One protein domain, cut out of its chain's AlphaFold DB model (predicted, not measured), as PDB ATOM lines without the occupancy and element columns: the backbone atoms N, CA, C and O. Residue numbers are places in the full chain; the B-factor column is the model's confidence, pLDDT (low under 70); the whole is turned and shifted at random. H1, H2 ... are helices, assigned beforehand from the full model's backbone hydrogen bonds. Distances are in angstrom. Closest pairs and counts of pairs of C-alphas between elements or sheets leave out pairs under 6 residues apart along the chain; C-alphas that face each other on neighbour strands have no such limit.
ATOM      1  N   GLY A 380      31.045 -35.654 115.173       57.19
ATOM      2  CA  GLY A 380      31.597 -34.906 114.039       57.19
ATOM      3  C   GLY A 380      32.816 -34.068 114.432       57.19
ATOM      4  O   GLY A 380      33.844 -34.133 113.760       57.19
ATOM      5  N   ASP A 381      32.729 -33.354 115.559       57.50
ATOM      6  CA  ASP A 381      33.848 -32.573 116.103       57.50
ATOM      7  C   ASP A 381      35.033 -33.483 116.477       57.50
ATOM      8  O   ASP A 381      36.176 -33.205 116.115       57.50
ATOM      9  N   THR A 382      34.768 -34.621 117.129       62.78
ATOM     10  CA  THR A 382      35.816 -35.566 117.552       62.78
ATOM     11  C   THR A 382      36.528 -36.202 116.360       62.78
ATOM     12  O   THR A 382      37.753 -36.225 116.321       62.78
ATOM     13  N   ALA A 383      35.791 -36.693 115.363       56.50
ATOM     14  CA  ALA A 383      36.387 -37.315 114.182       56.50
ATOM     15  C   ALA A 383      37.223 -36.320 113.372       56.50
ATOM     16  O   ALA A 383      38.295 -36.665 112.875       56.50
ATOM     17  N   LEU A 384      36.764 -35.074 113.274       60.81
ATOM     18  CA  LEU A 384      37.514 -34.034 112.596       60.81
ATOM     19  C   LEU A 384      38.792 -33.678 113.371       60.81
ATOM     20  O   LEU A 384      39.855 -33.574 112.763       60.81
ATOM     21  N   THR A 385      38.720 -33.615 114.703       68.06
ATOM     22  CA  THR A 385      39.902 -33.451 115.566       68.06
ATOM     23  C   THR A 385      40.889 -34.610 115.384       68.06
ATOM     24  O   THR A 385      42.084 -34.379 115.264       68.06
ATOM     25  N   VAL A 386      40.407 -35.854 115.268       63.22
ATOM     26  CA  VAL A 386      41.248 -37.040 115.011       63.22
ATOM     27  C   VAL A 386      41.928 -36.972 113.644       63.22
ATOM     28  O   VAL A 386      43.102 -37.318 113.540       63.22
ATOM     29  N   VAL A 387      41.230 -36.520 112.598       57.88
ATOM     30  CA  VAL A 387      41.831 -36.321 111.268       57.88
ATOM     31  C   VAL A 387      42.888 -35.214 111.318       57.88
ATOM     32  O   VAL A 387      43.976 -35.395 110.777       57.88
ATOM     33  N   GLU A 388      42.615 -34.099 111.998       66.31
ATOM     34  CA  GLU A 388      43.587 -33.014 112.172       66.31
ATOM     35  C   GLU A 388      44.802 -33.441 113.002       66.31
ATOM     36  O   GLU A 388      45.934 -33.129 112.634       66.31
ATOM     37  N   ASP A 389      44.597 -34.201 114.074       64.62
ATOM     38  CA  ASP A 389      45.670 -34.745 114.903       64.62
ATOM     39  C   ASP A 389      46.488 -35.789 114.136       64.62
ATOM     40  O   ASP A 389      47.717 -35.758 114.180       64.62
ATOM     41  N   LEU A 390      45.849 -36.663 113.351       57.75
ATOM     42  CA  LEU A 390      46.551 -37.583 112.448       57.75
ATOM     43  C   LEU A 390      47.416 -36.823 111.443       57.75
ATOM     44  O   LEU A 390      48.548 -37.230 111.209       57.75
ATOM     45  N   VAL A 391      46.928 -35.710 110.890       59.22
ATOM     46  CA  VAL A 391      47.716 -34.844 109.999       59.22
ATOM     47  C   VAL A 391      48.857 -34.146 110.749       59.22
ATOM     48  O   VAL A 391      49.956 -34.039 110.210       59.22
ATOM     49  N   ARG A 392      48.639 -33.684 111.985       60.03
ATOM     50  CA  ARG A 392      49.650 -32.960 112.780       60.03
ATOM     51  C   ARG A 392      50.769 -33.852 113.302       60.03
ATOM     52  O   ARG A 392      51.925 -33.439 113.297       60.03
ATOM     53  N   TYR A 393      50.428 -35.035 113.802       49.53
ATOM     54  CA  TYR A 393      51.374 -35.919 114.483       49.53
ATOM     55  C   TYR A 393      52.043 -36.920 113.550       49.53
ATOM     56  O   TYR A 393      52.942 -37.643 113.989       49.53
ATOM     57  N   ILE A 483      36.415 -23.824 111.487       81.88
ATOM     58  CA  ILE A 483      36.581 -24.363 110.148       81.88
ATOM     59  C   ILE A 483      35.568 -23.696 109.237       81.88
ATOM     60  O   ILE A 483      34.360 -23.749 109.487       81.88
ATOM     61  N   ASP A 484      36.066 -23.074 108.172       84.75
ATOM     62  CA  ASP A 484      35.198 -22.434 107.203       84.75
ATOM     63  C   ASP A 484      34.463 -23.486 106.357       84.75
ATOM     64  O   ASP A 484      34.940 -23.946 105.319       84.75
ATOM     65  N   ILE A 485      33.271 -23.864 106.822       87.56
ATOM     66  CA  ILE A 485      32.323 -24.737 106.115       87.56
ATOM     67  C   ILE A 485      31.454 -23.975 105.102       87.56
ATOM     68  O   ILE A 485      30.629 -24.586 104.416       87.56
ATOM     69  N   THR A 486      31.631 -22.655 104.967       89.25
ATOM     70  CA  THR A 486      30.835 -21.813 104.060       89.25
ATOM     71  C   THR A 486      30.868 -22.303 102.606       89.25
ATOM     72  O   THR A 486      29.817 -22.270 101.964       89.25
ATOM     73  N   PRO A 487      31.997 -22.793 102.041       86.44
ATOM     74  CA  PRO A 487      32.010 -23.325 100.677       86.44
ATOM     75  C   PRO A 487      31.046 -24.500 100.480       86.44
ATOM     76  O   PRO A 487      30.334 -24.545  99.480       86.44
ATOM     77  N   LEU A 488      30.964 -25.414 101.449       85.25
ATOM     78  CA  LEU A 488      30.039 -26.547 101.388       85.25
ATOM     79  C   LEU A 488      28.597 -26.137 101.649       85.25
ATOM     80  O   LEU A 488      27.707 -26.625 100.961       85.25
ATOM     81  N   GLN A 489      28.361 -25.194 102.561       88.94
ATOM     82  CA  GLN A 489      27.031 -24.608 102.748       88.94
ATOM     83  C   GLN A 489      26.518 -23.907 101.484       88.94
ATOM     84  O   GLN A 489      25.319 -23.914 101.235       88.94
ATOM     85  N   ARG A 490      27.393 -23.331 100.648       87.38
ATOM     86  CA  ARG A 490      26.979 -22.752  99.355       87.38
ATOM     87  C   ARG A 490      26.593 -23.805  98.322       87.38
ATOM     88  O   ARG A 490      25.731 -23.537  97.490       87.38
ATOM     89  N   ILE A 491      27.234 -24.971  98.357       87.00
ATOM     90  CA  ILE A 491      26.905 -26.093  97.470       87.00
ATOM     91  C   ILE A 491      25.612 -26.772  97.942       87.00
ATOM     92  O   ILE A 491      24.752 -27.077  97.122       87.00
ATOM     93  N   PHE A 492      25.440 -26.909  99.260       87.19
ATOM     94  CA  PHE A 492      24.300 -27.558  99.904       87.19
ATOM     95  C   PHE A 492      23.537 -26.596 100.834       87.19
ATOM     96  O   PHE A 492      23.523 -26.792 102.052       87.19
ATOM     97  N   PRO A 493      22.873 -25.555 100.295       84.44
ATOM     98  CA  PRO A 493      22.245 -24.505 101.106       84.44
ATOM     99  C   PRO A 493      21.071 -24.999 101.959       84.44
ATOM    100  O   PRO A 493      20.719 -24.364 102.950       84.44
ATOM    101  N   SER A 494      20.457 -26.121 101.581       87.69
ATOM    102  CA  SER A 494      19.351 -26.762 102.300       87.69
ATOM    103  C   SER A 494      19.811 -27.756 103.368       87.69
ATOM    104  O   SER A 494      18.989 -28.202 104.169       87.69
ATOM    105  N   SER A 495      21.093 -28.128 103.387       86.81
ATOM    106  CA  SER A 495      21.596 -29.150 104.304       86.81
ATOM    107  C   SER A 495      21.891 -28.566 105.682       86.81
ATOM    108  O   SER A 495      22.458 -27.482 105.820       86.81
ATOM    109  N   ALA A 496      21.522 -29.303 106.729       86.44
ATOM    110  CA  ALA A 496      21.830 -28.905 108.095       86.44
ATOM    111  C   ALA A 496      23.358 -28.923 108.334       86.44
ATOM    112  O   ALA A 496      24.046 -29.814 107.824       86.44
ATOM    113  N   PRO A 497      23.913 -28.010 109.160       80.38
ATOM    114  CA  PRO A 497      25.342 -27.997 109.495       80.38
ATOM    115  C   PRO A 497      25.847 -29.334 110.056       80.38
ATOM    116  O   PRO A 497      26.991 -29.709 109.819       80.38
ATOM    117  N   THR A 498      24.973 -30.071 110.745       81.94
ATOM    118  CA  THR A 498      25.233 -31.405 111.302       81.94
ATOM    119  C   THR A 498      25.498 -32.474 110.245       81.94
ATOM    120  O   THR A 498      26.143 -33.462 110.562       81.94
ATOM    121  N   VAL A 499      25.037 -32.286 109.005       81.56
ATOM    122  CA  VAL A 499      25.324 -33.174 107.864       81.56
ATOM    123  C   VAL A 499      26.545 -32.671 107.092       81.56
ATOM    124  O   VAL A 499      27.393 -33.450 106.662       81.56
ATOM    125  N   ILE A 500      26.667 -31.347 106.961       85.56
ATOM    126  CA  ILE A 500      27.738 -30.699 106.197       85.56
ATOM    127  C   ILE A 500      29.110 -30.910 106.841       85.56
ATOM    128  O   ILE A 500      30.092 -31.134 106.136       85.56
ATOM    129  N   GLN A 501      29.203 -30.827 108.166       83.94
ATOM    130  CA  GLN A 501      30.480 -30.934 108.863       83.94
ATOM    131  C   GLN A 501      31.098 -32.345 108.763       83.94
ATOM    132  O   GLN A 501      32.275 -32.445 108.413       83.94
ATOM    133  N   PRO A 502      30.338 -33.439 108.951       82.44
ATOM    134  CA  PRO A 502      30.806 -34.778 108.618       82.44
ATOM    135  C   PRO A 502      31.188 -34.949 107.140       82.44
ATOM    136  O   PRO A 502      32.247 -35.494 106.839       82.44
ATOM    137  N   LEU A 503      30.386 -34.423 106.207       84.00
ATOM    138  CA  LEU A 503      30.718 -34.463 104.779       84.00
ATOM    139  C   LEU A 503      32.049 -33.750 104.485       84.00
ATOM    140  O   LEU A 503      32.852 -34.229 103.686       84.00
ATOM    141  N   TYR A 504      32.321 -32.633 105.162       86.81
ATOM    142  CA  TYR A 504      33.604 -31.941 105.067       86.81
ATOM    143  C   TYR A 504      34.762 -32.792 105.597       86.81
ATOM    144  O   TYR A 504      35.784 -32.916 104.919       86.81
ATOM    145  N   ALA A 505      34.595 -33.408 106.772       84.81
ATOM    146  CA  ALA A 505      35.589 -34.309 107.357       84.81
ATOM    147  C   ALA A 505      35.893 -35.488 106.419       84.81
ATOM    148  O   ALA A 505      37.057 -35.820 106.193       84.81
ATOM    149  N   TYR A 506      34.848 -36.066 105.816       84.50
ATOM    150  CA  TYR A 506      34.964 -37.115 104.807       84.50
ATOM    151  C   TYR A 506      35.795 -36.645 103.609       84.50
ATOM    152  O   TYR A 506      36.753 -37.314 103.225       84.50
ATOM    153  N   LEU A 507      35.453 -35.491 103.022       86.44
ATOM    154  CA  LEU A 507      36.142 -34.965 101.841       86.44
ATOM    155  C   LEU A 507      37.622 -34.699 102.128       86.44
ATOM    156  O   LEU A 507      38.474 -35.077 101.325       86.44
ATOM    157  N   LEU A 508      37.936 -34.107 103.283       85.38
ATOM    158  CA  LEU A 508      39.318 -33.889 103.711       85.38
ATOM    159  C   LEU A 508      40.073 -35.205 103.905       85.38
ATOM    160  O   LEU A 508      41.170 -35.359 103.369       85.38
ATOM    161  N   GLY A 509      39.486 -36.160 104.630       84.38
ATOM    162  CA  GLY A 509      40.099 -37.467 104.854       84.38
ATOM    163  C   GLY A 509      40.344 -38.218 103.543       84.38
ATOM    164  O   GLY A 509      41.410 -38.798 103.344       84.38
ATOM    165  N   TYR A 510      39.400 -38.146 102.606       83.06
ATOM    166  CA  TYR A 510      39.525 -38.766 101.292       83.06
ATOM    167  C   TYR A 510      40.628 -38.122 100.439       83.06
ATOM    168  O   TYR A 510      41.447 -38.839  99.857       83.06
ATOM    169  N   ILE A 511      40.696 -36.787 100.397       85.44
ATOM    170  CA  ILE A 511      41.766 -36.061  99.694       85.44
ATOM    171  C   ILE A 511      43.130 -36.428 100.284       85.44
ATOM    172  O   ILE A 511      44.048 -36.761  99.535       85.44
ATOM    173  N   LEU A 512      43.243 -36.463 101.612       83.56
ATOM    174  CA  LEU A 512      44.478 -36.838 102.292       83.56
ATOM    175  C   LEU A 512      44.919 -38.264 101.925       83.56
ATOM    176  O   LEU A 512      46.084 -38.491 101.604       83.56
ATOM    177  N   ILE A 513      43.991 -39.226 101.896       82.44
ATOM    178  CA  ILE A 513      44.284 -40.602 101.460       82.44
ATOM    179  C   ILE A 513      44.785 -40.624 100.008       82.44
ATOM    180  O   ILE A 513      45.739 -41.345  99.695       82.44
ATOM    181  N   LEU A 514      44.168 -39.852  99.108       83.00
ATOM    182  CA  LEU A 514      44.601 -39.762  97.711       83.00
ATOM    183  C   LEU A 514      46.004 -39.161  97.577       83.00
ATOM    184  O   LEU A 514      46.817 -39.687  96.808       83.00
ATOM    185  N   GLU A 515      46.315 -38.107  98.329       84.75
ATOM    186  CA  GLU A 515      47.642 -37.485  98.330       84.75
ATOM    187  C   GLU A 515      48.707 -38.445  98.864       84.75
ATOM    188  O   GLU A 515      49.719 -38.676  98.195       84.75
ATOM    189  N   ILE A 516      48.444 -39.099  99.999       83.12
ATOM    190  CA  ILE A 516      49.343 -40.099 100.588       83.12
ATOM    191  C   ILE A 516      49.614 -41.237  99.590       83.12
ATOM    192  O   ILE A 516      50.770 -41.625  99.377       83.12
ATOM    193  N   ARG A 517      48.577 -41.751  98.915       85.38
ATOM    194  CA  ARG A 517      48.733 -42.793  97.883       85.38
ATOM    195  C   ARG A 517      49.544 -42.302  96.688       85.38
ATOM    196  O   ARG A 517      50.369 -43.049  96.162       85.38
ATOM    197  N   THR A 518      49.336 -41.061  96.261       84.12
ATOM    198  CA  THR A 518      50.056 -40.467  95.125       84.12
ATOM    199  C   THR A 518      51.538 -40.297  95.442       84.12
ATOM    200  O   THR A 518      52.380 -40.711  94.645       84.12
ATOM    201  N   ILE A 519      51.866 -39.791  96.631       80.38
ATOM    202  CA  ILE A 519      53.246 -39.657  97.118       80.38
ATOM    203  C   ILE A 519      53.911 -41.031  97.236       80.38
ATOM    204  O   ILE A 519      55.044 -41.216  96.793       80.38
ATOM    205  N   THR A 520      53.191 -42.027  97.756       82.44
ATOM    206  CA  THR A 520      53.703 -43.401  97.870       82.44
ATOM    207  C   THR A 520      54.013 -43.999  96.494       82.44
ATOM    208  O   THR A 520      55.088 -44.566  96.293       82.44
ATOM    209  N   ARG A 521      53.129 -43.801  95.505       83.12
ATOM    210  CA  ARG A 521      53.350 -44.230  94.110       83.12
ATOM    211  C   ARG A 521      54.499 -43.481  93.437       83.12
ATOM    212  O   ARG A 521      55.268 -44.092  92.698       83.12
ATOM    213  N   LEU A 522      54.638 -42.179  93.685       77.69
ATOM    214  CA  LEU A 522      55.761 -41.379  93.185       77.69
ATOM    215  C   LEU A 522      57.090 -41.890  93.751       77.69
ATOM    216  O   LEU A 522      58.017 -42.119  92.979       77.69
ATOM    217  N   ASN A 523      57.149 -42.174  95.054       75.50
ATOM    218  CA  ASN A 523      58.326 -42.759  95.702       75.50
ATOM    219  C   ASN A 523      58.656 -44.170  95.187       75.50
ATOM    220  O   ASN A 523      59.825 -44.549  95.123       75.50
ATOM    221  N   GLN A 524      57.653 -44.957  94.792       80.00
ATOM    222  CA  GLN A 524      57.876 -46.243  94.123       80.00
ATOM    223  C   GLN A 524      58.404 -46.060  92.688       80.00
ATOM    224  O   GLN A 524      59.328 -46.766  92.281       80.00
ATOM    225  N   ARG A 525      57.879 -45.083  91.934       79.62
ATOM    226  CA  ARG A 525      58.311 -44.793  90.553       79.62
ATOM    227  C   ARG A 525      59.715 -44.209  90.464       79.62
ATOM    228  O   ARG A 525      60.470 -44.600  89.579       79.62
ATOM    229  N   THR A 526      60.098 -43.300  91.357       75.81
ATOM    230  CA  THR A 526      61.471 -42.766  91.374       75.81
ATOM    231  C   THR A 526      62.487 -43.885  91.590       75.81
ATOM    232  O   THR A 526      63.548 -43.877  90.977       75.81
ATOM    233  N   ARG A 527      62.132 -44.925  92.350       71.12
ATOM    234  CA  ARG A 527      62.979 -46.110  92.552       71.12
ATOM    235  C   ARG A 527      63.053 -47.017  91.336       71.12
ATOM    236  O   ARG A 527      64.147 -47.472  91.001       71.12
ATOM    237  N   SER A 528      61.931 -47.269  90.659       73.56
ATOM    238  CA  SER A 528      61.965 -48.024  89.401       73.56
ATOM    239  C   SER A 528      62.779 -47.281  88.344       73.56
ATOM    240  O   SER A 528      63.516 -47.915  87.595       73.56
ATOM    241  N   LEU A 529      62.703 -45.945  88.330       72.06
ATOM    242  CA  LEU A 529      63.500 -45.108  87.442       72.06
ATOM    243  C   LEU A 529      64.991 -45.212  87.771       72.06
ATOM    244  O   LEU A 529      65.761 -45.476  86.861       72.06
ATOM    245  N   VAL A 530      65.390 -45.098  89.046       74.38
ATOM    246  CA  VAL A 530      66.791 -45.274  89.487       74.38
ATOM    247  C   VAL A 530      67.317 -46.670  89.141       74.38
ATOM    248  O   VAL A 530      68.463 -46.819  88.716       74.38
ATOM    249  N   LYS A 531      66.481 -47.710  89.266       77.19
ATOM    250  CA  LYS A 531      66.841 -49.069  88.838       77.19
ATOM    251  C   LYS A 531      67.026 -49.146  87.316       77.19
ATOM    252  O   LYS A 531      67.989 -49.757  86.863       77.19
ATOM    253  N   ALA A 532      66.153 -48.502  86.539       72.06
ATOM    254  CA  ALA A 532      66.219 -48.477  85.078       72.06
ATOM    255  C   ALA A 532      67.414 -47.668  84.544       72.06
ATOM    256  O   ALA A 532      68.122 -48.150  83.663       72.06
ATOM    257  N   THR A 533      67.711 -46.487  85.099       70.06
ATOM    258  CA  THR A 533      68.896 -45.697  84.717       70.06
ATOM    259  C   THR A 533      70.200 -46.417  85.039       70.06
ATOM    260  O   THR A 533      71.155 -46.288  84.275       70.06
ATOM    261  N   ARG A 534      70.227 -47.245  86.094       71.00
ATOM    262  CA  ARG A 534      71.371 -48.121  86.393       71.00
ATOM    263  C   ARG A 534      71.587 -49.193  85.320       71.00
ATOM    264  O   ARG A 534      72.733 -49.471  84.989       71.00
ATOM    265  N   MET A 535      70.517 -49.762  84.754       71.25
ATOM    266  CA  MET A 535      70.636 -50.716  83.638       71.25
ATOM    267  C   MET A 535      71.086 -50.047  82.337       71.25
ATOM    268  O   MET A 535      71.743 -50.679  81.520       71.25
ATOM    269  N   LEU A 536      70.753 -48.767  82.151       79.00
ATOM    270  CA  LEU A 536      71.129 -47.991  80.967       79.00
ATOM    271  C   LEU A 536      72.569 -47.451  81.017       79.00
ATOM    272  O   LEU A 536      72.962 -46.697  80.132       79.00
ATOM    273  N   GLY A 537      73.356 -47.800  82.042       75.75
ATOM    274  CA  GLY A 537      74.759 -47.394  82.148       75.75
ATOM    275  C   GLY A 537      74.970 -45.887  82.318       75.75
ATOM    276  O   GLY A 537      76.088 -45.412  82.142       75.75
ATOM    277  N   VAL A 538      73.921 -45.123  82.657       73.69
ATOM    278  CA  VAL A 538      74.044 -43.685  82.926       73.69
ATOM    279  C   VAL A 538      74.717 -43.524  84.291       73.69
ATOM    280  O   VAL A 538      74.135 -43.946  85.297       73.69
ATOM    281  N   THR A 547      72.122 -48.908 101.455       86.69
ATOM    282  CA  THR A 547      72.477 -49.841 102.512       86.69
ATOM    283  C   THR A 547      71.286 -50.759 102.777       86.69
ATOM    284  O   THR A 547      70.137 -50.394 102.529       86.69
ATOM    285  N   ALA A 548      71.526 -51.965 103.299       84.56
ATOM    286  CA  ALA A 548      70.441 -52.880 103.677       84.56
ATOM    287  C   ALA A 548      69.420 -52.218 104.630       84.56
ATOM    288  O   ALA A 548      68.231 -52.534 104.587       84.56
ATOM    289  N   ASN A 549      69.867 -51.236 105.420       86.06
ATOM    290  CA  ASN A 549      69.022 -50.449 106.313       86.06
ATOM    291  C   ASN A 549      68.016 -49.569 105.552       86.06
ATOM    292  O   ASN A 549      66.864 -49.490 105.967       86.06
ATOM    293  N   ASP A 550      68.375 -49.024 104.384       82.31
ATOM    294  CA  ASP A 550      67.473 -48.186 103.576       82.31
ATOM    295  C   ASP A 550      66.263 -48.979 103.050       82.31
ATOM    296  O   ASP A 550      65.168 -48.440 102.864       82.31
ATOM    297  N   HIS A 551      66.436 -50.287 102.820       81.75
ATOM    298  CA  HIS A 551      65.344 -51.188 102.447       81.75
ATOM    299  C   HIS A 551      64.418 -51.516 103.625       81.75
ATOM    300  O   HIS A 551      63.205 -51.631 103.431       81.75
ATOM    301  N   ILE A 552      64.964 -51.648 104.835       84.31
ATOM    302  CA  ILE A 552      64.174 -51.895 106.047       84.31
ATOM    303  C   ILE A 552      63.373 -50.639 106.406       84.31
ATOM    304  O   ILE A 552      62.159 -50.728 106.599       84.31
ATOM    305  N   ASP A 553      64.009 -49.468 106.395       80.94
ATOM    306  CA  ASP A 553      63.360 -48.189 106.698       80.94
ATOM    307  C   ASP A 553      62.234 -47.872 105.705       80.94
ATOM    308  O   ASP A 553      61.154 -47.423 106.094       80.94
ATOM    309  N   GLN A 554      62.431 -48.213 104.429       78.19
ATOM    310  CA  GLN A 554      61.402 -48.157 103.390       78.19
ATOM    311  C   GLN A 554      60.179 -49.018 103.724       78.19
ATOM    312  O   GLN A 554      59.040 -48.563 103.594       78.19
ATOM    313  N   LEU A 555      60.402 -50.285 104.084       84.69
ATOM    314  CA  LEU A 555      59.319 -51.225 104.369       84.69
ATOM    315  C   LEU A 555      58.543 -50.786 105.613       84.69
ATOM    316  O   LEU A 555      57.312 -50.850 105.640       84.69
ATOM    317  N   VAL A 556      59.257 -50.295 106.627       86.12
ATOM    318  CA  VAL A 556      58.662 -49.727 107.838       86.12
ATOM    319  C   VAL A 556      57.843 -48.480 107.503       86.12
ATOM    320  O   VAL A 556      56.725 -48.345 108.002       86.12
ATOM    321  N   PHE A 557      58.343 -47.596 106.636       81.38
ATOM    322  CA  PHE A 557      57.598 -46.423 106.178       81.38
ATOM    323  C   PHE A 557      56.312 -46.811 105.438       81.38
ATOM    324  O   PHE A 557      55.247 -46.304 105.782       81.38
ATOM    325  N   ALA A 558      56.382 -47.752 104.491       81.75
ATOM    326  CA  ALA A 558      55.208 -48.233 103.761       81.75
ATOM    327  C   ALA A 558      54.141 -48.809 104.710       81.75
ATOM    328  O   ALA A 558      52.990 -48.383 104.668       81.75
ATOM    329  N   LYS A 559      54.542 -49.667 105.661       87.06
ATOM    330  CA  LYS A 559      53.626 -50.213 106.678       87.06
ATOM    331  C   LYS A 559      52.981 -49.129 107.547       87.06
ATOM    332  O   LYS A 559      51.813 -49.248 107.908       87.06
ATOM    333  N   ARG A 560      53.721 -48.071 107.897       82.94
ATOM    334  CA  ARG A 560      53.174 -46.932 108.658       82.94
ATOM    335  C   ARG A 560      52.161 -46.140 107.837       82.94
ATOM    336  O   ARG A 560      51.137 -45.740 108.381       82.94
ATOM    337  N   VAL A 561      52.435 -45.932 106.551       80.75
ATOM    338  CA  VAL A 561      51.504 -45.274 105.627       80.75
ATOM    339  C   VAL A 561      50.210 -46.078 105.495       80.75
ATOM    340  O   VAL A 561      49.130 -45.507 105.640       80.75
ATOM    341  N   ASP A 562      50.300 -47.394 105.310       83.69
ATOM    342  CA  ASP A 562      49.119 -48.259 105.215       83.69
ATOM    343  C   ASP A 562      48.300 -48.250 106.513       83.69
ATOM    344  O   ASP A 562      47.072 -48.164 106.470       83.69
ATOM    345  N   ALA A 563      48.962 -48.242 107.674       85.50
ATOM    346  CA  ALA A 563      48.292 -48.120 108.969       85.50
ATOM    347  C   ALA A 563      47.542 -46.783 109.128       85.50
ATOM    348  O   ALA A 563      46.439 -46.763 109.674       85.50
ATOM    349  N   VAL A 564      48.092 -45.671 108.623       79.31
ATOM    350  CA  VAL A 564      47.378 -44.379 108.598       79.31
ATOM    351  C   VAL A 564      46.187 -44.419 107.675       79.31
ATOM    352  O   VAL A 564      45.119 -43.955 108.062       79.31
ATOM    353  N   ILE A 565      46.352 -44.966 106.470       80.94
ATOM    354  CA  ILE A 565      45.249 -45.084 105.518       80.94
ATOM    355  C   ILE A 565      44.121 -45.903 106.152       80.94
ATOM    356  O   ILE A 565      42.981 -45.449 106.131       80.94
ATOM    357  N   ALA A 566      44.430 -47.038 106.784       83.56
ATOM    358  CA  ALA A 566      43.444 -47.859 107.483       83.56
ATOM    359  C   ALA A 566      42.776 -47.110 108.652       83.56
ATOM    360  O   ALA A 566      41.559 -47.166 108.810       83.56
ATOM    361  N   SER A 567      43.546 -46.357 109.444       80.00
ATOM    362  CA  SER A 567      43.015 -45.547 110.550       80.00
ATOM    363  C   SER A 567      42.088 -44.424 110.064       80.00
ATOM    364  O   SER A 567      41.002 -44.226 110.613       80.00
ATOM    365  N   LEU A 568      42.473 -43.724 108.993       78.62
ATOM    366  CA  LEU A 568      41.647 -42.698 108.353       78.62
ATOM    367  C   LEU A 568      40.381 -43.311 107.758       78.62
ATOM    368  O   LEU A 568      39.301 -42.771 107.963       78.62
ATOM    369  N   GLN A 569      40.488 -44.452 107.075       81.88
ATOM    370  CA  GLN A 569      39.334 -45.169 106.533       81.88
ATOM    371  C   GLN A 569      38.366 -45.605 107.636       81.88
ATOM    372  O   GLN A 569      37.166 -45.393 107.491       81.88
ATOM    373  N   ASN A 570      38.869 -46.130 108.755       82.94
ATOM    374  CA  ASN A 570      38.041 -46.472 109.911       82.94
ATOM    375  C   ASN A 570      37.395 -45.233 110.536       82.94
ATOM    376  O   ASN A 570      36.216 -45.265 110.866       82.94
ATOM    377  N   SER A 571      38.130 -44.127 110.658       78.00
ATOM    378  CA  SER A 571      37.594 -42.869 111.200       78.00
ATOM    379  C   SER A 571      36.489 -42.300 110.307       78.00
ATOM    380  O   SER A 571      35.444 -41.882 110.801       78.00
ATOM    381  N   ILE A 572      36.694 -42.348 108.988       77.62
ATOM    382  CA  ILE A 572      35.700 -41.977 107.981       77.62
ATOM    383  C   ILE A 572      34.476 -42.894 108.080       77.62
ATOM    384  O   ILE A 572      33.354 -42.400 108.109       77.62
ATOM    385  N   TYR A 573      34.678 -44.210 108.169       80.69
ATOM    386  CA  TYR A 573      33.592 -45.179 108.303       80.69
ATOM    387  C   TYR A 573      32.772 -44.930 109.571       80.69
ATOM    388  O   TYR A 573      31.556 -44.786 109.489       80.69
ATOM    389  N   CYS A 574      33.430 -44.775 110.724       81.38
ATOM    390  CA  CYS A 574      32.775 -44.441 111.988       81.38
ATOM    391  C   CYS A 574      31.960 -43.148 111.873       81.38
ATOM    392  O   CYS A 574      30.812 -43.105 112.307       81.38
ATOM    393  N   LEU A 575      32.520 -42.112 111.246       78.12
ATOM    394  CA  LEU A 575      31.834 -40.843 111.030       78.12
ATOM    395  C   LEU A 575      30.598 -41.001 110.133       78.12
ATOM    396  O   LEU A 575      29.540 -40.476 110.468       78.12
ATOM    397  N   VAL A 576      30.701 -41.774 109.051       78.38
ATOM    398  CA  VAL A 576      29.568 -42.078 108.168       78.38
ATOM    399  C   VAL A 576      28.488 -42.871 108.913       78.38
ATOM    400  O   VAL A 576      27.318 -42.509 108.838       78.38
ATOM    401  N   THR A 577      28.857 -43.888 109.697       78.94
ATOM    402  CA  THR A 577      27.888 -44.663 110.497       78.94
ATOM    403  C   THR A 577      27.242 -43.831 111.611       78.94
ATOM    404  O   THR A 577      26.064 -43.998 111.911       78.94
ATOM    405  N   ALA A 578      27.968 -42.874 112.196       77.38
ATOM    406  CA  ALA A 578      27.438 -41.974 113.220       77.38
ATOM    407  C   ALA A 578      26.469 -40.920 112.657       77.38
ATOM    408  O   ALA A 578      25.734 -40.298 113.425       77.38
ATOM    409  N   MET A 579      26.455 -40.712 111.337       70.69
ATOM    410  CA  MET A 579      25.452 -39.894 110.647       70.69
ATOM    411  C   MET A 579      24.147 -40.651 110.365       70.69
ATOM    412  O   MET A 579      23.183 -40.035 109.913       70.69
ATOM    413  N   GLU A 580      24.087 -41.956 110.647       72.88
ATOM    414  CA  GLU A 580      22.945 -42.830 110.360       72.88
ATOM    415  C   GLU A 580      21.923 -43.042 111.518       72.88
ATOM    416  O   GLU A 580      21.076 -43.925 111.388       72.88
TER     417      GLU A 580
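AT A GLANCE: This is residues 380 to 393, 483 to 538 and 547 to 580 of the 622 residues of an uncharacterized protein of Glarea lozoyensis (strain ATCC 20868 / MF5171) (UniProt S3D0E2). Two long helices, H3 and H4, lie side by side and run opposite ways, and the shorter H1 packs along the part of the pair that holds the start of H3 and the end of H4. The small helix H2 sits crosswise on H3 near that same end, while at the other end residues 524 to 529 and 531 to 537 and residues 547 to 553 stick out free. The printed part has 104 residues with four named helices, H1 to H4 in chain order, and no named strand; the class is all helix. It is only just loose, close to extended, with a radius of gyration of the C-alphas of 18.9 A, and a rod spanning 62 by 24 by 22 A.

IN THESE COORDINATES: H3, residues 497 to 535, is 56.9 A long and begins at C-alpha 497 (25.342, -27.997, 109.495). H4, residues 548 to 578, is 45.4 A long and ends at C-alpha 578 (27.438, -41.974, 113.220). H1, residues 380 to 393, measures 19.8 A, and H2, residues 486 to 491, measures 8.8 A.

HOW THE PARTS SIT: H3 is the hub, touching the three other helices. With residues 502 to 520 alone it touches H4, at a shallow tilt of 20 degrees, opposite ways; the closest C-alphas, of Tyr 506 and Ile 572, are 5.9 A apart. H1 touches residues 498 to 509 of H3 at a shallow tilt of 26 degrees, the same way, closest at the C-alphas of Gly 380 and Pro 502, 5.5 A. H1 also touches residues 564 to 575 of H4 at a shallow tilt of 11 degrees, opposite ways, closest at the C-alphas of Ala 383 and Ser 571, 6.4 A. H1, H3 and H4 form a bundle, three helices set lengthwise together. H2 touches residues 497 to 504 of H3, about perpendicular at 87 degrees, with the C-alphas of Leu 488 and Ile 500 closest at 6.8 A. H2 is apart from H1 and H4. Every O i to N i+4 pair is within hydrogen-bond range in H1, H2 and H4, and 33 of 35 are in H3.

THE WHOLE: The C-alphas farthest apart, of Ser 494 and Gly 537, are 62.5 A apart. Residues 394 to 482 are not printed, with 19.3 A between C-alphas 393 and 483, nor are residues 539 to 546, with 20.6 A between C-alphas 538 and 547. The link from H2 to H3 is tight. Mean pLDDT of the printed part is 78.6; residues 380 to 393 are under 70.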